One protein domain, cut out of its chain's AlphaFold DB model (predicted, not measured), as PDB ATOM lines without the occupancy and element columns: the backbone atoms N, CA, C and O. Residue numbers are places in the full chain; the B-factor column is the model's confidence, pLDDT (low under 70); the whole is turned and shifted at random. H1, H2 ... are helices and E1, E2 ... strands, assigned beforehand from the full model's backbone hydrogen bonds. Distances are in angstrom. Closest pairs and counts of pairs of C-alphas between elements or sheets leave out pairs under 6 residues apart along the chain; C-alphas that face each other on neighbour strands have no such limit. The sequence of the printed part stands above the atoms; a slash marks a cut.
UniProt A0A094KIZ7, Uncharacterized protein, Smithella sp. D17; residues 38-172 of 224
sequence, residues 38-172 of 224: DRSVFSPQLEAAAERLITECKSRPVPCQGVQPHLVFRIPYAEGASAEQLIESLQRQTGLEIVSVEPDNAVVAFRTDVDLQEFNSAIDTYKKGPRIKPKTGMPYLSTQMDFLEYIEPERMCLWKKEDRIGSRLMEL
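Overview. This is residues 38 to 172 of the 224 residues of an uncharacterized protein of Smithella sp. D17 (UniProt A0A094KIZ7). What is the overall picture? A small three-stranded sheet has H2 over E3 and E2, while the long helix H1 passes its edge strand E1, with H3 side by side with H1. The loop of residues 129 to 145 makes one end of the longest axis and H5 the other, where residues 164 to 169 stand free. What is it made of? The printed part has 135 residues with five named helices and three named strands, H1 E1 H2 E2 E3 H3 H4 H5, in a mixed class; the antiparallel sheet runs E1 E3 E2. How large is it? It is elongated, 61 by 34 by 24 A, and only just compact, close to loose, with a radius of gyration of the C-alphas of 16.7 A.

Arrangement. What does the first helix meet? H1, residues 39 to 59, touches H3, residues 117 to 128, at a shallow tilt of 15 degrees, opposite ways; their closest C-alphas, Arg 39 and Lys 127, are 5.7 A apart. H1 is on the sheet through E1, residues 71 to 76, with Cys 57 and Leu 71 as closest C-alphas, 6.9 A apart. How do the strands pair? E1 is antiparallel to E3, residues 106 to 111, with N 109 and O 73 2.8 A apart. E3 forms a hairpin with E2, residues 97 to 102, with N 110 and O 97 2.7 A apart. Residues 73 to 74 of E1 also pair antiparallel with residues 157 to 158. Where is H2? H2, residues 83 to 94, runs along the strands over E3 and E2, its height over the sheet 10.0 A; with H1 and the sheet it forms two layers, helices on one face. E1, H2 and E2 form a split strand-helix-strand unit, E3 between its strands, with a right-handed crossover. H2 touches H3 with residues 93 to 94 alone, about perpendicular at 81 degrees, the closest C-alphas, Thr 94 and Phe 119, 4.4 A apart. What of the rest? H4, residues 146 to 150, only just touches H2 and H3, with 3 pairs of C-alphas within 8 A each, the closest being Leu 86 and Phe 147, 6.5 A, and Tyr 126 and Asp 146, 7.0 A. H5, residues 167 to 172, touches no helix. Every O i to N i+4 pair is within hydrogen-bond range in H2 and H3, 15 of 17 in H1, 1 of 2 in H5 and 0 of 1 in H4, where 2 of 2 O i to N i+3 pairs are.

Along the chain. Where does H1 begin? C-alpha 39 is at (6.264, 21.278, -4.414), and H1 is 29.9 A long. How long are the others? E1 measures 15.9 A, H2 15.5 A, E2 14.7 A, E3 16.2 A, H3 16.8 A, H4 8.0 A and H5 9.0 A, ending at C-alpha 172, (39.398, 5.912, -30.242).

Size, cuts and confidence. How far does it reach? The two C-alphas farthest apart, Lys 135 and Leu 172, are 63.8 A apart. Is it continuous and confident? The printed part has no cut; H1 to E1, H3 to H4 and H4 to H5 are long links, and pLDDT is under 70 in residues 62 to 69.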
ATOM      1  N   ASP A  38       7.804  25.896  -5.155       91.12
ATOM      2  CA  ASP A  38       6.836  25.077  -4.432       91.12
ATOM      3  C   ASP A  38       6.774  23.638  -4.955       91.12
ATOM      4  O   ASP A  38       6.908  23.356  -6.147       91.12
ATOM      5  N   ARG A  39       6.438  22.700  -4.062       92.81
ATOM      6  CA  ARG A  39       6.264  21.278  -4.414       92.81
ATOM      7  C   ARG A  39       5.230  21.057  -5.511       92.81
ATOM      8  O   ARG A  39       5.378  20.136  -6.304       92.81
ATOM      9  N   SER A  40       4.193  21.893  -5.553       91.62
ATOM     10  CA  SER A  40       3.158  21.876  -6.592       91.62
ATOM     11  C   SER A  40       3.685  22.271  -7.972       91.62
ATOM     12  O   SER A  40       3.061  21.924  -8.969       91.62
ATOM     13  N   VAL A  41       4.818  22.974  -8.034       94.25
ATOM     14  CA  VAL A  41       5.502  23.380  -9.268       94.25
ATOM     15  C   VAL A  41       6.544  22.342  -9.677       94.25
ATOM     16  O   VAL A  41       6.686  22.054 -10.865       94.25
ATOM     17  N   PHE A  42       7.257  21.759  -8.712       96.62
ATOM     18  CA  PHE A  42       8.327  20.807  -9.000       96.62
ATOM     19  C   PHE A  42       7.838  19.366  -9.210       96.62
ATOM     20  O   PHE A  42       8.344  18.675 -10.092       96.62
ATOM     21  N   SER A  43       6.822  18.900  -8.468       96.88
ATOM     22  CA  SER A  43       6.324  17.523  -8.625       96.88
ATOM     23  C   SER A  43       5.846  17.211 -10.050       96.88
ATOM     24  O   SER A  43       6.230  16.158 -10.554       96.88
ATOM     25  N   PRO A  44       5.123  18.104 -10.761       97.81
ATOM     26  CA  PRO A  44       4.733  17.846 -12.147       97.81
ATOM     27  C   PRO A  44       5.925  17.698 -13.103       97.81
ATOM     28  O   PRO A  44       5.813  17.012 -14.115       97.81
ATOM     29  N   GLN A  45       7.078  18.306 -12.798       98.12
ATOM     30  CA  GLN A  45       8.289  18.163 -13.617       98.12
ATOM     31  C   GLN A  45       8.886  16.760 -13.474       98.12
ATOM     32  O   GLN A  45       9.271  16.155 -14.475       98.12
ATOM     33  N   LEU A  46       8.912  16.226 -12.247       98.06
ATOM     34  CA  LEU A  46       9.320  14.846 -11.969       98.06
ATOM     35  C   LEU A  46       8.346  13.837 -12.594       98.06
ATOM     36  O   LEU A  46       8.793  12.898 -13.248       98.06
ATOM     37  N   GLU A  47       7.034  14.061 -12.445       98.00
ATOM     38  CA  GLU A  47       5.978  13.237 -13.059       98.00
ATOM     39  C   GLU A  47       6.159  13.195 -14.587       98.00
ATOM     40  O   GLU A  47       6.229  12.123 -15.188       98.00
ATOM     41  N   ALA A  48       6.340  14.359 -15.220       98.19
ATOM     42  CA  ALA A  48       6.569  14.448 -16.658       98.19
ATOM     43  C   ALA A  48       7.883  13.779 -17.092       98.19
ATOM     44  O   ALA A  48       7.952  13.224 -18.186       98.19
ATOM     45  N   ALA A  49       8.940  13.843 -16.278       97.94
ATOM     46  CA  ALA A  49      10.199  13.165 -16.571       97.94
ATOM     47  C   ALA A  49      10.047  11.641 -16.528       97.94
ATOM     48  O   ALA A  49      10.466  10.974 -17.473       97.94
ATOM     49  N   ALA A  50       9.394  11.103 -15.495       97.06
ATOM     50  CA  ALA A  50       9.094   9.678 -15.397       97.06
ATOM     51  C   ALA A  50       8.250   9.206 -16.592       97.06
ATOM     52  O   ALA A  50       8.635   8.258 -17.272       97.06
ATOM     53  N   GLU A  51       7.170   9.918 -16.922       97.31
ATOM     54  CA  GLU A  51       6.285   9.559 -18.036       97.31
ATOM     55  C   GLU A  51       7.012   9.556 -19.388       97.31
ATOM     56  O   GLU A  51       6.804   8.660 -20.209       97.31
ATOM     57  N   ARG A  52       7.927  10.513 -19.615       96.75
ATOM     58  CA  ARG A  52       8.774  10.519 -20.820       96.75
ATOM     59  C   ARG A  52       9.641   9.266 -20.911       96.75
ATOM     60  O   ARG A  52       9.709   8.676 -21.985       96.75
ATOM     61  N   LEU A  53      10.276   8.844 -19.814       95.69
ATOM     62  CA  LEU A  53      11.107   7.633 -19.789       95.69
ATOM     63  C   LEU A  53      10.277   6.376 -20.065       95.69
ATOM     64  O   LEU A  53      10.688   5.535 -20.864       95.69
ATOM     65  N   ILE A  54       9.101   6.274 -19.439       93.81
ATOM     66  CA  ILE A  54       8.168   5.154 -19.614       93.81
ATOM     67  C   ILE A  54       7.713   5.082 -21.074       93.81
ATOM     68  O   ILE A  54       7.814   4.030 -21.709       93.81
ATOM     69  N   THR A  55       7.254   6.208 -21.624       93.75
ATOM     70  CA  THR A  55       6.785   6.304 -23.009       93.75
ATOM     71  C   THR A  55       7.902   5.980 -23.999       93.75
ATOM     72  O   THR A  55       7.706   5.157 -24.895       93.75
ATOM     73  N   GLU A  56       9.094   6.565 -23.828       91.88
ATOM     74  CA  GLU A  56      10.243   6.283 -24.693       91.88
ATOM     75  C   GLU A  56      10.616   4.795 -24.626       91.88
ATOM     76  O   GLU A  56      10.814   4.171 -25.668       91.88
ATOM     77  N   CYS A  57      10.638   4.191 -23.434       88.69
ATOM     78  CA  CYS A  57      10.997   2.784 -23.259       88.69
ATOM     79  C   CYS A  57       9.984   1.851 -23.928       88.69
ATOM     80  O   CYS A  57      10.380   0.932 -24.641       88.69
ATOM     81  N   LYS A  58       8.682   2.112 -23.751       87.06
ATOM     82  CA  LYS A  58       7.599   1.326 -24.366       87.06
ATOM     83  C   LYS A  58       7.525   1.485 -25.885       87.06
ATOM     84  O   LYS A  58       7.038   0.587 -26.562       87.06
ATOM     85  N   SER A  59       8.003   2.609 -26.423       87.44
ATOM     86  CA  SER A  59       8.049   2.852 -27.871       87.44
ATOM     87  C   SER A  59       9.183   2.111 -28.587       87.44
ATOM     88  O   SER A  59       9.174   2.017 -29.816       87.44
ATOM     89  N   ARG A  60      10.171   1.588 -27.845       81.50
ATOM     90  CA  ARG A  60      11.305   0.870 -28.436       81.50
ATOM     91  C   ARG A  60      10.856  -0.506 -28.940       81.50
ATOM     92  O   ARG A  60      10.123  -1.200 -28.234       81.50
ATOM     93  N   PRO A  61      11.320  -0.937 -30.127       73.75
ATOM     94  CA  PRO A  61      11.097  -2.298 -30.591       73.75
ATOM     95  C   PRO A  61      11.626  -3.301 -29.564       73.75
ATOM     96  O   PRO A  61      12.714  -3.114 -29.014       73.75
ATOM     97  N   VAL A  62      10.868  -4.368 -29.310       69.19
ATOM     98  CA  VAL A  62      11.333  -5.460 -28.450       69.19
ATOM     99  C   VAL A  62      12.547  -6.113 -29.135       69.19
ATOM    100  O   VAL A  62      12.395  -6.555 -30.274       69.19
ATOM    101  N   PRO A  63      13.734  -6.165 -28.491       60.78
ATOM    102  CA  PRO A  63      14.986  -6.548 -29.155       60.78
ATOM    103  C   PRO A  63      14.967  -7.952 -29.773       60.78
ATOM    104  O   PRO A  63      15.577  -8.166 -30.813       60.78
ATOM    105  N   CYS A  64      14.255  -8.892 -29.150       61.69
ATOM    106  CA  CYS A  64      13.927 -10.217 -29.675       61.69
ATOM    107  C   CYS A  64      12.954 -10.922 -28.716       61.69
ATOM    108  O   CYS A  64      12.718 -10.473 -27.589       61.69
ATOM    109  N   GLN A  65      12.376 -12.040 -29.155       56.03
ATOM    110  CA  GLN A  65      11.563 -12.892 -28.291       56.03
ATOM    111  C   GLN A  65      12.441 -13.432 -27.145       56.03
ATOM    112  O   GLN A  65      13.515 -13.959 -27.398       56.03
ATOM    113  N   GLY A  66      12.015 -13.261 -25.889       55.91
ATOM    114  CA  GLY A  66      12.768 -13.717 -24.707       55.91
ATOM    115  C   GLY A  66      13.620 -12.647 -24.009       55.91
ATOM    116  O   GLY A  66      13.891 -12.789 -22.817       55.91
ATOM    117  N   VAL A  67      13.954 -11.534 -24.672       61.69
ATOM    118  CA  VAL A  67      14.627 -10.395 -24.023       61.69
ATOM    119  C   VAL A  67      13.587  -9.413 -23.495       61.69
ATOM    120  O   VAL A  67      12.905  -8.731 -24.260       61.69
ATOM    121  N   GLN A  68      13.473  -9.327 -22.169       64.81
ATOM    122  CA  GLN A  68      12.656  -8.309 -21.513       64.81
ATOM    123  C   GLN A  68      13.467  -7.013 -21.392       64.81
ATOM    124  O   GLN A  68      14.474  -6.998 -20.682       64.81
ATOM    125  N   PRO A  69      13.077  -5.924 -22.077       66.56
ATOM    126  CA  PRO A  69      13.770  -4.657 -21.931       66.56
ATOM    127  C   PRO A  69      13.526  -4.117 -20.519       66.56
ATOM    128  O   PRO A  69      12.415  -3.725 -20.171       66.56
ATOM    129  N   HIS A  70      14.574  -4.109 -19.700       79.81
ATOM    130  CA  HIS A  70      14.561  -3.406 -18.424       79.81
ATOM    131  C   HIS A  70      14.724  -1.904 -18.638       79.81
ATOM    132  O   HIS A  70      15.352  -1.454 -19.604       79.81
ATOM    133  N   LEU A  71      14.183  -1.124 -17.707       88.19
ATOM    134  CA  LEU A  71      14.286   0.320 -17.757       88.19
ATOM    135  C   LEU A  71      15.628   0.748 -17.156       88.19
ATOM    136  O   LEU A  71      15.849   0.627 -15.952       88.19
ATOM    137  N   VAL A  72      16.524   1.242 -18.012       91.19
ATOM    138  CA  VAL A  72      17.825   1.792 -17.609       91.19
ATOM    139  C   VAL A  72      17.912   3.242 -18.047       91.19
ATOM    140  O   VAL A  72      17.730   3.555 -19.227       91.19
ATOM    141  N   PHE A  73      18.166   4.138 -17.101       95.06
ATOM    142  CA  PHE A  73      18.077   5.574 -17.332       95.06
ATOM    143  C   PHE A  73      19.027   6.367 -16.444       95.06
ATOM    144  O   PHE A  73      19.479   5.906 -15.399       95.06
ATOM    145  N   ARG A  74      19.341   7.578 -16.894       95.69
ATOM    146  CA  ARG A  74      20.186   8.532 -16.184       95.69
ATOM    147  C   ARG A  74      19.320   9.423 -15.302       95.69
ATOM    148  O   ARG A  74      18.294   9.938 -15.750       95.69
ATOM    149  N   ILE A  75      19.780   9.653 -14.077       97.25
ATOM    150  CA  ILE A  75      19.220  10.624 -13.134       97.25
ATOM    151  C   ILE A  75      20.316  11.638 -12.814       97.25
ATOM    152  O   ILE A  75      21.133  11.409 -11.915       97.25
ATOM    153  N   PRO A  76      20.383  12.742 -13.571       96.62
ATOM    154  CA  PRO A  76      21.274  13.841 -13.246       96.62
ATOM    155  C   PRO A  76      20.827  14.515 -11.954       96.62
ATOM    156  O   PRO A  76      19.630  14.588 -11.659       96.62
ATOM    157  N   TYR A  77      21.795  14.986 -11.180       95.44
ATOM    158  CA  TYR A  77      21.559  15.626  -9.901       95.44
ATOM    159  C   TYR A  77      22.291  16.959  -9.776       95.44
ATOM    160  O   TYR A  77      23.265  17.234 -10.478       95.44
ATOM    161  N   ALA A  78      21.773  17.794  -8.880       93.69
ATOM    162  CA  ALA A  78      22.237  19.150  -8.662       93.69
ATOM    163  C   ALA A  78      23.712  19.195  -8.251       93.69
ATOM    164  O   ALA A  78      24.197  18.362  -7.477       93.69
ATOM    165  N   GLU A  79      24.420  20.212  -8.733       89.62
ATOM    166  CA  GLU A  79      25.819  20.431  -8.388       89.62
ATOM    167  C   GLU A  79      25.997  20.610  -6.870       89.62
ATOM    168  O   GLU A  79      25.224  21.296  -6.197       89.62
ATOM    169  N   GLY A  80      27.018  19.957  -6.308       85.75
ATOM    170  CA  GLY A  80      27.298  19.985  -4.871       85.75
ATOM    171  C   GLY A  80      26.391  19.089  -4.015       85.75
ATOM    172  O   GLY A  80      26.569  19.052  -2.795       85.75
ATOM    173  N   ALA A  81      25.451  18.350  -4.616       89.19
ATOM    174  CA  ALA A  81      24.721  17.291  -3.929       89.19
ATOM    175  C   ALA A  81      25.623  16.072  -3.665       89.19
ATOM    176  O   ALA A  81      26.469  15.706  -4.479       89.19
ATOM    177  N   SER A  82      25.421  15.403  -2.527       90.88
ATOM    178  CA  SER A  82      26.103  14.138  -2.240       90.88
ATOM    179  C   SER A  82      25.488  12.992  -3.046       90.88
ATOM    180  O   SER A  82      24.356  12.578  -2.779       90.88
ATOM    181  N   ALA A  83      26.265  12.437  -3.980       90.19
ATOM    182  CA  ALA A  83      25.885  11.244  -4.735       90.19
ATOM    183  C   ALA A  83      25.529  10.075  -3.801       90.19
ATOM    184  O   ALA A  83      24.492   9.446  -3.968       90.19
ATOM    185  N   GLU A  84      26.333   9.833  -2.762       91.38
ATOM    186  CA  GLU A  84      26.118   8.745  -1.796       91.38
ATOM    187  C   GLU A  84      24.756   8.845  -1.092       91.38
ATOM    188  O   GLU A  84      24.012   7.865  -1.014       91.38
ATOM    189  N   GLN A  85      24.391  10.037  -0.607       91.44
ATOM    190  CA  GLN A  85      23.110  10.250   0.074       91.44
ATOM    191  C   GLN A  85      21.917  10.146  -0.883       91.44
ATOM    192  O   GLN A  85      20.842   9.674  -0.485       91.44
ATOM    193  N   LEU A  86      22.103  10.574  -2.136       93.25
ATOM    194  CA  LEU A  86      21.113  10.427  -3.197       93.25
ATOM    195  C   LEU A  86      20.882   8.971  -3.554       93.25
ATOM    196  O   LEU A  86      19.729   8.552  -3.582       93.25
ATOM    197  N   ILE A  87      21.944   8.191  -3.712       93.44
ATOM    198  CA  ILE A  87      21.872   6.753  -3.970       93.44
ATOM    199  C   ILE A  87      21.143   6.042  -2.828       93.44
ATOM    200  O   ILE A  87      20.156   5.353  -3.083       93.44
ATOM    201  N   GLU A  88      21.538   6.284  -1.568       93.44
ATOM    202  CA  GLU A  88      20.876   5.679  -0.400       93.44
ATOM    203  C   GLU A  88      19.371   6.001  -0.383       93.44
ATOM    204  O   GLU A  88      18.539   5.158  -0.037       93.44
ATOM    205  N   SER A  89      19.005   7.234  -0.738       94.81
ATOM    206  CA  SER A  89      17.614   7.685  -0.711       94.81
ATOM    207  C   SER A  89      16.805   7.152  -1.890       94.81
ATOM    208  O   SER A  89      15.703   6.662  -1.662       94.81
ATOM    209  N   LEU A  90      17.357   7.165  -3.107       95.31
ATOM    210  CA  LEU A  90      16.736   6.575  -4.294       95.31
ATOM    211  C   LEU A  90      16.460   5.089  -4.061       95.31
ATOM    212  O   LEU A  90      15.303   4.674  -4.122       95.31
ATOM    213  N   GLN A  91      17.471   4.311  -3.673       93.94
ATOM    214  CA  GLN A  91      17.309   2.872  -3.447       93.94
ATOM    215  C   GLN A  91      16.276   2.570  -2.359       93.94
ATOM    216  O   GLN A  91      15.416   1.709  -2.524       93.94
ATOM    217  N   ARG A  92      16.312   3.309  -1.243       93.81
ATOM    218  CA  ARG A  92      15.413   3.049  -0.111       93.81
ATOM    219  C   ARG A  92      13.983   3.537  -0.341       93.81
ATOM    220  O   ARG A  92      13.078   3.040   0.321       93.81
ATOM    221  N   GLN A  93      13.773   4.600  -1.115       94.62
ATOM    222  CA  GLN A  93      12.470   5.282  -1.192       94.62
ATOM    223  C   GLN A  93      11.740   5.075  -2.519       94.62
ATOM    224  O   GLN A  93      10.554   5.380  -2.576       94.62
ATOM    225  N   THR A  94      12.421   4.603  -3.565       94.00
ATOM    226  CA  THR A  94      11.859   4.575  -4.929       94.00
ATOM    227  C   THR A  94      11.959   3.226  -5.633       94.00
ATOM    228  O   THR A  94      11.520   3.107  -6.774       94.00
ATOM    229  N   GLY A  95      12.586   2.235  -4.996       90.12
ATOM    230  CA  GLY A  95      12.824   0.916  -5.584       90.12
ATOM    231  C   GLY A  95      13.914   0.886  -6.661       90.12
ATOM    232  O   GLY A  95      14.293  -0.184  -7.124       90.12
ATOM    233  N   LEU A  96      14.456   2.028  -7.076       93.81
ATOM    234  CA  LEU A  96      15.492   2.059  -8.102       93.81
ATOM    235  C   LEU A  96      16.769   1.361  -7.632       93.81
ATOM    236  O   LEU A  96      17.250   1.611  -6.529       93.81
ATOM    237  N   GLU A  97      17.354   0.531  -8.487       92.06
ATOM    238  CA  GLU A  97      18.694  -0.008  -8.275       92.06
ATOM    239  C   GLU A  97      19.699   0.915  -8.964       92.06
ATOM    240  O   GLU A  97      19.492   1.309 -10.108       92.06
ATOM    241  N   ILE A  98      20.781   1.295  -8.285       92.19
ATOM    242  CA  ILE A  98      21.805   2.156  -8.885       92.19
ATOM    243  C   ILE A  98      22.946   1.289  -9.404       92.19
ATOM    244  O   ILE A  98      23.521   0.503  -8.653       92.19
ATOM    245  N   VAL A  99      23.261   1.453 -10.687       87.38
ATOM    246  CA  VAL A  99      24.275   0.682 -11.414       87.38
ATOM    247  C   VAL A  99      25.629   1.382 -11.376       87.38
ATOM    248  O   VAL A  99      26.650   0.748 -11.118       87.38
ATOM    249  N   SER A 100      25.648   2.692 -11.622       86.25
ATOM    250  CA  SER A 100      26.873   3.492 -11.655       86.25
ATOM    251  C   SER A 100      26.625   4.937 -11.232       86.25
ATOM    252  O   SER A 100      25.495   5.435 -11.233       86.25
ATOM    253  N   VAL A 101      27.718   5.608 -10.872       89.75
ATOM    254  CA  VAL A 101      27.784   7.061 -10.700       89.75
ATOM    255  C   VAL A 101      28.665   7.608 -11.806       89.75
ATOM    256  O   VAL A 101      29.792   7.155 -11.995       89.75
ATOM    257  N   GLU A 102      28.140   8.583 -12.523       87.44
ATOM    258  CA  GLU A 102      28.772   9.199 -13.675       87.44
ATOM    259  C   GLU A 102      29.518  10.475 -13.256       87.44
ATOM    260  O   GLU A 102      29.091  11.168 -12.324       87.44
ATOM    261  N   PRO A 103      30.622  10.820 -13.940       84.81
ATOM    262  CA  PRO A 103      31.454  11.968 -13.578       84.81
ATOM    263  C   PRO A 103      30.762  13.326 -13.783       84.81
ATOM    264  O   PRO A 103      31.222  14.325 -13.242       84.81
ATOM    265  N   ASP A 104      29.664  13.387 -14.542       87.25
ATOM    266  CA  ASP A 104      28.903  14.604 -14.859       87.25
ATOM    267  C   ASP A 104      27.724  14.865 -13.900       87.25
ATOM    268  O   ASP A 104      26.725  15.486 -14.280       87.25
ATOM    269  N   ASN A 105      27.845  14.402 -12.651       93.06
ATOM    270  CA  ASN A 105      26.804  14.454 -11.623       93.06
ATOM    271  C   ASN A 105      25.509  13.752 -12.060       93.06
ATOM    272  O   ASN A 105      24.420  14.322 -12.006       93.06
ATOM    273  N   ALA A 106      25.620  12.501 -12.506       93.56
ATOM    274  CA  ALA A 106      24.463  11.653 -12.767       93.56
ATOM    275  C   ALA A 106      24.623  10.280 -12.118       93.56
ATOM    276  O   ALA A 106      25.735   9.823 -11.862       93.56
ATOM    277  N   VAL A 107      23.508   9.618 -11.831       94.06
ATOM    278  CA  VAL A 107      23.499   8.188 -11.502       94.06
ATOM    279  C   VAL A 107      22.772   7.423 -12.595       94.06
ATOM    280  O   VAL A 107      21.784   7.916 -13.146       94.06
ATOM    281  N   VAL A 108      23.246   6.224 -12.915       92.19
ATOM    282  CA  VAL A 108      22.526   5.300 -13.795       92.19
ATOM    283  C   VAL A 108      21.661   4.406 -12.922       92.19
ATOM    284  O   VAL A 108      22.167   3.664 -12.080       92.19
ATOM    285  N   ALA A 109      20.352   4.502 -13.116       93.00
ATOM    286  CA  ALA A 109      19.355   3.712 -12.423       93.00
ATOM    287  C   ALA A 109      18.840   2.584 -13.320       93.00
ATOM    288  O   ALA A 109      18.664   2.749 -14.528       93.00
ATOM    289  N   PHE A 110      18.573   1.448 -12.694       89.81
ATOM    290  CA  PHE A 110      17.973   0.257 -13.261       89.81
ATOM    291  C   PHE A 110      16.668  -0.050 -12.533       89.81
ATOM    292  O   PHE A 110      16.570   0.079 -11.306       89.81
ATOM    293  N   ARG A 111      15.668  -0.498 -13.292       88.56
ATOM    294  CA  ARG A 111      14.448  -1.053 -12.729       88.56
ATOM    295  C   ARG A 111      13.831  -2.114 -13.638       88.56
ATOM    296  O   ARG A 111      13.806  -1.979 -14.863       88.56
ATOM    297  N   THR A 112      13.328  -3.179 -13.016       80.88
ATOM    298  CA  THR A 112      12.646  -4.274 -13.713       80.88
ATOM    299  C   THR A 112      11.211  -3.922 -14.093       80.88
ATOM    300  O   THR A 112      10.775  -4.329 -15.168       80.88
ATOM    301  N   ASP A 113      10.488  -3.144 -13.274       83.56
ATOM    302  CA  ASP A 113       9.185  -2.593 -13.654       83.56
ATOM    303  C   ASP A 113       9.354  -1.346 -14.525       83.56
ATOM    304  O   ASP A 113       9.904  -0.325 -14.116       83.56
ATOM    305  N   VAL A 114       8.843  -1.432 -15.751       83.12
ATOM    306  CA  VAL A 114       8.913  -0.336 -16.726       83.12
ATOM    307  C   VAL A 114       7.984   0.821 -16.344       83.12
ATOM    308  O   VAL A 114       8.178   1.925 -16.830       83.12
ATOM    309  N   ASP A 115       7.003   0.600 -15.464       87.25
ATOM    310  CA  ASP A 115       6.010   1.608 -15.067       87.25
ATOM    311  C   ASP A 115       6.470   2.530 -13.922       87.25
ATOM    312  O   ASP A 115       5.739   3.455 -13.558       87.25
ATOM    313  N   LEU A 116       7.660   2.300 -13.348       93.31
ATOM    314  CA  LEU A 116       8.238   3.117 -12.271       93.31
ATOM    315  C   LEU A 116       7.275   3.344 -11.087       93.31
ATOM    316  O   LEU A 116       7.192   4.445 -10.538       93.31
ATOM    317  N   GLN A 117       6.527   2.317 -10.672       93.94
ATOM    318  CA  GLN A 117       5.406   2.479  -9.731       93.94
ATOM    319  C   GLN A 117       5.837   3.046  -8.371       93.94
ATOM    320  O   GLN A 117       5.186   3.938  -7.816       93.94
ATOM    321  N   GLU A 118       6.950   2.550  -7.829       94.88
ATOM    322  CA  GLU A 118       7.490   3.012  -6.546       94.88
ATOM    323  C   GLU A 118       8.061   4.433  -6.640       94.88
ATOM    324  O   GLU A 118       7.860   5.243  -5.732       94.88
ATOM    325  N   PHE A 119       8.707   4.775  -7.757       96.19
ATOM    326  CA  PHE A 119       9.203   6.130  -8.004       96.19
ATOM    327  C   PHE A 119       8.043   7.131  -8.122       96.19
ATOM    328  O   PHE A 119       8.058   8.168  -7.459       96.19
ATOM    329  N   ASN A 120       6.982   6.786  -8.855       96.75
ATOM    330  CA  ASN A 120       5.763   7.599  -8.942       96.75
ATOM    331  C   ASN A 120       5.084   7.759  -7.571       96.75
ATOM    332  O   ASN A 120       4.710   8.866  -7.180       96.75
ATOM    333  N   SER A 121       5.032   6.690  -6.771       96.50
ATOM    334  CA  SER A 121       4.521   6.743  -5.393       96.50
ATOM    335  C   SER A 121       5.352   7.661  -4.481       96.50
ATOM    336  O   SER A 121       4.812   8.334  -3.591       96.50
ATOM    337  N   ALA A 122       6.671   7.717  -4.691       96.56
ATOM    338  CA  ALA A 122       7.559   8.636  -3.986       96.56
ATOM    339  C   ALA A 122       7.284  10.097  -4.377       96.56
ATOM    340  O   ALA A 122       7.203  10.954  -3.492       96.56
ATOM    341  N   ILE A 123       7.049  10.376  -5.666       97.25
ATOM    342  CA  ILE A 123       6.661  11.711  -6.147       97.25
ATOM    343  C   ILE A 123       5.305  12.136  -5.559       97.25
ATOM    344  O   ILE A 123       5.177  13.246  -5.038       97.25
ATOM    345  N   ASP A 124       4.316  11.243  -5.522       96.38
ATOM    346  CA  ASP A 124       3.016  11.517  -4.897       96.38
ATOM    347  C   ASP A 124       3.141  11.826  -3.401       96.38
ATOM    348  O   ASP A 124       2.461  12.700  -2.851       96.38
ATOM    349  N   THR A 125       4.028  11.108  -2.712       95.19
ATOM    350  CA  THR A 125       4.316  11.348  -1.294       95.19
ATOM    351  C   THR A 125       5.006  12.694  -1.095       95.19
ATOM    352  O   THR A 125       4.661  13.433  -0.171       95.19
ATOM    353  N   TYR A 126       5.942  13.040  -1.976       95.50
ATOM    354  CA  TYR A 126       6.599  14.338  -1.991       95.50
ATOM    355  C   TYR A 126       5.600  15.478  -2.176       95.50
ATOM    356  O   TYR A 126       5.617  16.422  -1.385       95.50
ATOM    357  N   LYS A 127       4.695  15.358  -3.151       95.31
ATOM    358  CA  LYS A 127       3.659  16.343  -3.496       95.31
ATOM    359  C   LYS A 127       2.734  16.675  -2.329       95.31
ATOM    360  O   LYS A 127       2.398  17.838  -2.124       95.31
ATOM    361  N   LYS A 128       2.373  15.676  -1.515       93.25
ATOM    362  CA  LYS A 128       1.553  15.859  -0.297       93.25
ATOM    363  C   LYS A 128       2.248  16.705   0.774       93.25
ATOM    364  O   LYS A 128       1.577  17.258   1.642       93.25
ATOM    365  N   GLY A 129       3.573  16.811   0.717       90.69
ATOM    366  CA  GLY A 129       4.355  17.618   1.638       90.69
ATOM    367  C   GLY A 129       4.467  17.027   3.052       90.69
ATOM    368  O   GLY A 129       4.106  15.874   3.313       90.69
ATOM    369  N   PRO A 130       5.050  17.791   3.987       90.62
ATOM    370  CA  PRO A 130       5.286  17.334   5.349       90.62
ATOM    371  C   PRO A 130       3.996  17.118   6.136       90.62
ATOM    372  O   PRO A 130       3.062  17.914   6.096       90.62
ATOM    373  N   ARG A 131       3.986  16.052   6.946       88.50
ATOM    374  CA  ARG A 131       2.896  15.789   7.893       88.50
ATOM    375  C   ARG A 131       2.771  16.929   8.908       88.50
ATOM    376  O   ARG A 131       3.747  17.600   9.247       88.50
ATOM    377  N   ILE A 132       1.573  17.090   9.455       90.25
ATOM    378  CA  ILE A 132       1.313  18.036  10.539       90.25
ATOM    379  C   ILE A 132       1.756  17.422  11.871       90.25
ATOM    380  O   ILE A 132       1.477  16.256  12.160       90.25
ATOM    381  N   LYS A 133       2.463  18.200  12.694       89.00
ATOM    382  CA  LYS A 133       2.851  17.805  14.050       89.00
ATOM    383  C   LYS A 133       1.609  17.803  14.952       89.00
ATOM    384  O   LYS A 133       1.052  18.877  15.181       89.00
ATOM    385  N   PRO A 134       1.229  16.665  15.565       87.19
ATOM    386  CA  PRO A 134       0.005  16.576  16.368       87.19
ATOM    387  C   PRO A 134      -0.038  17.555  17.547       87.19
ATOM    388  O   PRO A 134      -1.101  18.024  17.925       87.19
ATOM    389  N   LYS A 135       1.129  17.872  18.126       86.75
ATOM    390  CA  LYS A 135       1.235  18.742  19.306       86.75
ATOM    391  C   LYS A 135       1.183  20.236  18.990       86.75
ATOM    392  O   LYS A 135       0.815  21.008  19.861       86.75
ATOM    393  N   THR A 136       1.615  20.646  17.797       89.06
ATOM    394  CA  THR A 136       1.791  22.071  17.468       89.06
ATOM    395  C   THR A 136       0.890  22.546  16.336       89.06
ATOM    396  O   THR A 136       0.875  23.738  16.069       89.06
ATOM    397  N   GLY A 137       0.215  21.653  15.600       88.38
ATOM    398  CA  GLY A 137      -0.591  22.010  14.420       88.38
ATOM    399  C   GLY A 137       0.219  22.495  13.206       88.38
ATOM    400  O   GLY A 137      -0.320  22.621  12.115       88.38
ATOM    401  N   MET A 138       1.524  22.718  13.375       86.50
ATOM    402  CA  MET A 138       2.455  23.142  12.324       86.50
ATOM    403  C   MET A 138       3.032  21.947  11.543       86.50
ATOM    404  O   MET A 138       3.259  20.887  12.140       86.50
ATOM    405  N   PRO A 139       3.346  22.098  10.243       85.25
ATOM    406  CA  PRO A 139       4.020  21.061   9.464       85.25
ATOM    407  C   PRO A 139       5.440  20.757   9.977       85.25
ATOM    408  O   PRO A 139       6.097  21.576  10.631       85.25
ATOM    409  N   TYR A 140       5.944  19.552   9.691       85.50
ATOM    410  CA  TYR A 140       7.384  19.278   9.780       85.50
ATOM    411  C   TYR A 140       8.169  20.140   8.778       85.50
ATOM    412  O   TYR A 140       7.651  20.517   7.735       85.50
ATOM    413  N   LEU A 141       9.431  20.443   9.103       82.81
ATOM    414  CA  LEU A 141      10.306  21.265   8.252       82.81
ATOM    415  C   LEU A 141      10.728  20.551   6.961       82.81
ATOM    416  O   LEU A 141      11.059  21.206   5.980       82.81
ATOM    417  N   SER A 142      10.753  19.220   6.978       84.12
ATOM    418  CA  SER A 142      11.232  18.399   5.872       84.12
ATOM    419  C   SER A 142      10.466  17.085   5.776       84.12
ATOM    420  O   SER A 142       9.785  16.662   6.720       84.12
ATOM    421  N   THR A 143      10.600  16.426   4.629       87.50
ATOM    422  CA  THR A 143      10.102  15.068   4.392       87.50
ATOM    423  C   THR A 143      11.240  14.120   4.049       87.50
ATOM    424  O   THR A 143      12.331  14.535   3.667       87.50
ATOM    425  N   GLN A 144      10.982  12.815   4.154       89.62
ATOM    426  CA  GLN A 144      11.918  11.802   3.661       89.62
ATOM    427  C   GLN A 144      12.053  11.816   2.134       89.62
ATOM    428  O   GLN A 144      12.986  11.204   1.634       89.62
ATOM    429  N   MET A 145      11.165  12.519   1.420       94.44
ATOM    430  CA  MET A 145      11.188  12.664  -0.036       94.44
ATOM    431  C   MET A 145      11.899  13.937  -0.510       94.44
ATOM    432  O   MET A 145      11.966  14.179  -1.708       94.44
ATOM    433  N   ASP A 146      12.439  14.760   0.395       92.50
ATOM    434  CA  ASP A 146      13.097  16.023   0.014       92.50
ATOM    435  C   ASP A 146      14.353  15.793  -0.842       92.50
ATOM    436  O   ASP A 146      14.809  16.711  -1.515       92.50
ATOM    437  N   PHE A 147      14.884  14.563  -0.871       93.62
ATOM    438  CA  PHE A 147      15.974  14.189  -1.772       93.62
ATOM    439  C   PHE A 147      15.606  14.342  -3.257       93.62
ATOM    440  O   PHE A 147      16.500  14.544  -4.073       93.62
ATOM    441  N   LEU A 148      14.316  14.264  -3.615       95.88
ATOM    442  CA  LEU A 148      13.867  14.414  -5.003       95.88
ATOM    443  C   LEU A 148      14.211  15.793  -5.571       95.88
ATOM    444  O   LEU A 148      14.397  15.929  -6.771       95.88
ATOM    445  N   GLU A 149      14.356  16.810  -4.722       95.06
ATOM    446  CA  GLU A 149      14.715  18.168  -5.147       95.06
ATOM    447  C   GLU A 149      16.157  18.303  -5.626       95.06
ATOM    448  O   GLU A 149      16.511  19.294  -6.261       95.06
ATOM    449  N   TYR A 150      16.986  17.298  -5.366       95.44
ATOM    450  CA  TYR A 150      18.330  17.230  -5.919       95.44
ATOM    451  C   TYR A 150      18.358  16.595  -7.310       95.44
ATOM    452  O   TYR A 150      19.416  16.600  -7.916       95.44
ATOM    453  N   ILE A 151      17.245  16.070  -7.827       96.50
ATOM    454  CA  ILE A 151      17.160  15.539  -9.194       96.50
ATOM    455  C   ILE A 151      16.957  16.694 -10.183       96.50
ATOM    456  O   ILE A 151      16.202  17.618  -9.894       96.50
ATOM    457  N   GLU A 152      17.588  16.607 -11.355       97.12
ATOM    458  CA  GLU A 152      17.364  17.495 -12.505       97.12
ATOM    459  C   GLU A 152      16.413  16.821 -13.523       97.12
ATOM    460  O   GLU A 152      16.875  16.113 -14.433       97.12
ATOM    461  N   PRO A 153      15.078  16.957 -13.372       97.06
ATOM    462  CA  PRO A 153      14.088  16.207 -14.155       97.06
ATOM    463  C   PRO A 153      14.157  16.465 -15.663       97.06
ATOM    464  O   PRO A 153      13.854  15.588 -16.472       97.06
ATOM    465  N   GLU A 154      14.551  17.664 -16.075       96.31
ATOM    466  CA  GLU A 154      14.692  18.058 -17.474       96.31
ATOM    467  C   GLU A 154      15.868  17.369 -18.176       96.31
ATOM    468  O   GLU A 154      15.849  17.221 -19.398       96.31
ATOM    469  N   ARG A 155      16.859  16.894 -17.411       95.81
ATOM    470  CA  ARG A 155      18.027  16.173 -17.933       95.81
ATOM    471  C   ARG A 155      17.888  14.649 -17.834       95.81
ATOM    472  O   ARG A 155      18.742  13.939 -18.362       95.81
ATOM    473  N   MET A 156      16.842  14.135 -17.181       97.00
ATOM    474  CA  MET A 156      16.570  12.694 -17.124       97.00
ATOM    475  C   MET A 156      16.319  12.132 -18.526       97.00
ATOM    476  O   MET A 156      15.515  12.667 -19.295       97.00
ATOM    477  N   CYS A 157      16.990  11.031 -18.854       95.00
ATOM    478  CA  CYS A 157      16.878  10.377 -20.155       95.00
ATOM    479  C   CYS A 157      17.168   8.877 -20.050       95.00
ATOM    480  O   CYS A 157      17.856   8.430 -19.130       95.00
ATOM    481  N   LEU A 158      16.650   8.084 -20.993       92.88
ATOM    482  CA  LEU A 158      17.039   6.679 -21.097       92.88
ATOM    483  C   LEU A 158      18.541   6.569 -21.345       92.88
ATOM    484  O   LEU A 158      19.107   7.386 -22.067       92.88
ATOM    485  N   TRP A 159      19.172   5.537 -20.789       89.25
ATOM    486  CA  TRP A 159      20.605   5.317 -20.945       89.25
ATOM    487  C   TRP A 159      20.901   4.875 -22.381       89.25
ATOM    488  O   TRP A 159      20.503   3.785 -22.819       89.25
ATOM    489  N   LYS A 160      21.528   5.769 -23.146       84.12
ATOM    490  CA  LYS A 160      21.735   5.633 -24.589       84.12
ATOM    491  C   LYS A 160      23.013   4.867 -24.895       84.12
ATOM    492  O   LYS A 160      23.787   4.516 -24.008       84.12
ATOM    493  N   LYS A 161      23.234   4.582 -26.179       80.69
ATOM    494  CA  LYS A 161      24.460   3.920 -26.640       80.69
ATOM    495  C   LYS A 161      25.688   4.805 -26.421       80.69
ATOM    496  O   LYS A 161      26.736   4.292 -26.059       80.69
ATOM    497  N   GLU A 162      25.543   6.118 -26.592       82.25
ATOM    498  CA  GLU A 162      26.614   7.099 -26.402       82.25
ATOM    499  C   GLU A 162      27.067   7.138 -24.940       82.25
ATOM    500  O   GLU A 162      28.261   7.182 -24.665       82.25
ATOM    501  N   ASP A 163      26.123   6.999 -24.007       81.38
ATOM    502  CA  ASP A 163      26.393   6.987 -22.566       81.38
ATOM    503  C   ASP A 163      27.165   5.737 -22.103       81.38
ATOM    504  O   ASP A 163      27.603   5.668 -20.957       81.38
ATOM    505  N   ARG A 164      27.311   4.726 -22.969       80.44
ATOM    506  CA  ARG A 164      28.077   3.496 -22.706       80.44
ATOM    507  C   ARG A 164      29.520   3.599 -23.202       80.44
ATOM    508  O   ARG A 164      30.314   2.688 -22.972       80.44
ATOM    509  N   ILE A 165      29.866   4.680 -23.902       81.25
ATOM    510  CA  ILE A 165      31.205   4.898 -24.442       81.25
ATOM    511  C   ILE A 165      32.040   5.621 -23.383       81.25
ATOM    512  O   ILE A 165      32.000   6.842 -23.254       81.25
ATOM    513  N   GLY A 166      32.834   4.858 -22.628       78.81
ATOM    514  CA  GLY A 166      33.783   5.430 -21.669       78.81
ATOM    515  C   GLY A 166      34.836   6.322 -22.341       78.81
ATOM    516  O   GLY A 166      35.142   6.157 -23.523       78.81
ATOM    517  N   SER A 167      35.445   7.235 -21.579       79.19
ATOM    518  CA  SER A 167      36.386   8.258 -22.080       79.19
ATOM    519  C   SER A 167      37.513   7.700 -22.954       79.19
ATOM    520  O   SER A 167      37.748   8.191 -24.057       79.19
ATOM    521  N   ARG A 168      38.154   6.611 -22.515       82.25
ATOM    522  CA  ARG A 168      39.222   5.946 -23.275       82.25
ATOM    523  C   ARG A 168      38.732   5.394 -24.614       82.25
ATOM    524  O   ARG A 168      39.437   5.476 -25.613       82.25
ATOM    525  N   LEU A 169      37.532   4.817 -24.641       82.56
ATOM    526  CA  LEU A 169      36.954   4.305 -25.878       82.56
ATOM    527  C   LEU A 169      36.540   5.468 -26.788       82.56
ATOM    528  O   LEU A 169      36.820   5.433 -27.983       82.56
ATOM    529  N   MET A 170      35.970   6.536 -26.224       86.00
ATOM    530  CA  MET A 170      35.590   7.759 -26.938       86.00
ATOM    531  C   MET A 170      36.774   8.397 -27.685       86.00
ATOM    532  O   MET A 170      36.609   8.854 -28.819       86.00
ATOM    533  N   GLU A 171      37.978   8.387 -27.107       88.44
ATOM    534  CA  GLU A 171      39.208   8.857 -27.764       88.44
ATOM    535  C   GLU A 171      39.565   8.062 -29.028       88.44
ATOM    536  O   GLU A 171      40.138   8.631 -29.962       88.44
ATOM    537  N   LEU A 172      39.167   6.791 -29.097       86.38
ATOM    538  CA  LEU A 172      39.398   5.912 -30.242       86.38
ATOM    539  C   LEU A 172      38.262   6.014 -31.268       86.38
ATOM    540  O   LEU A 172      38.514   6.256 -32.446       86.38
TER     541      LEU A 172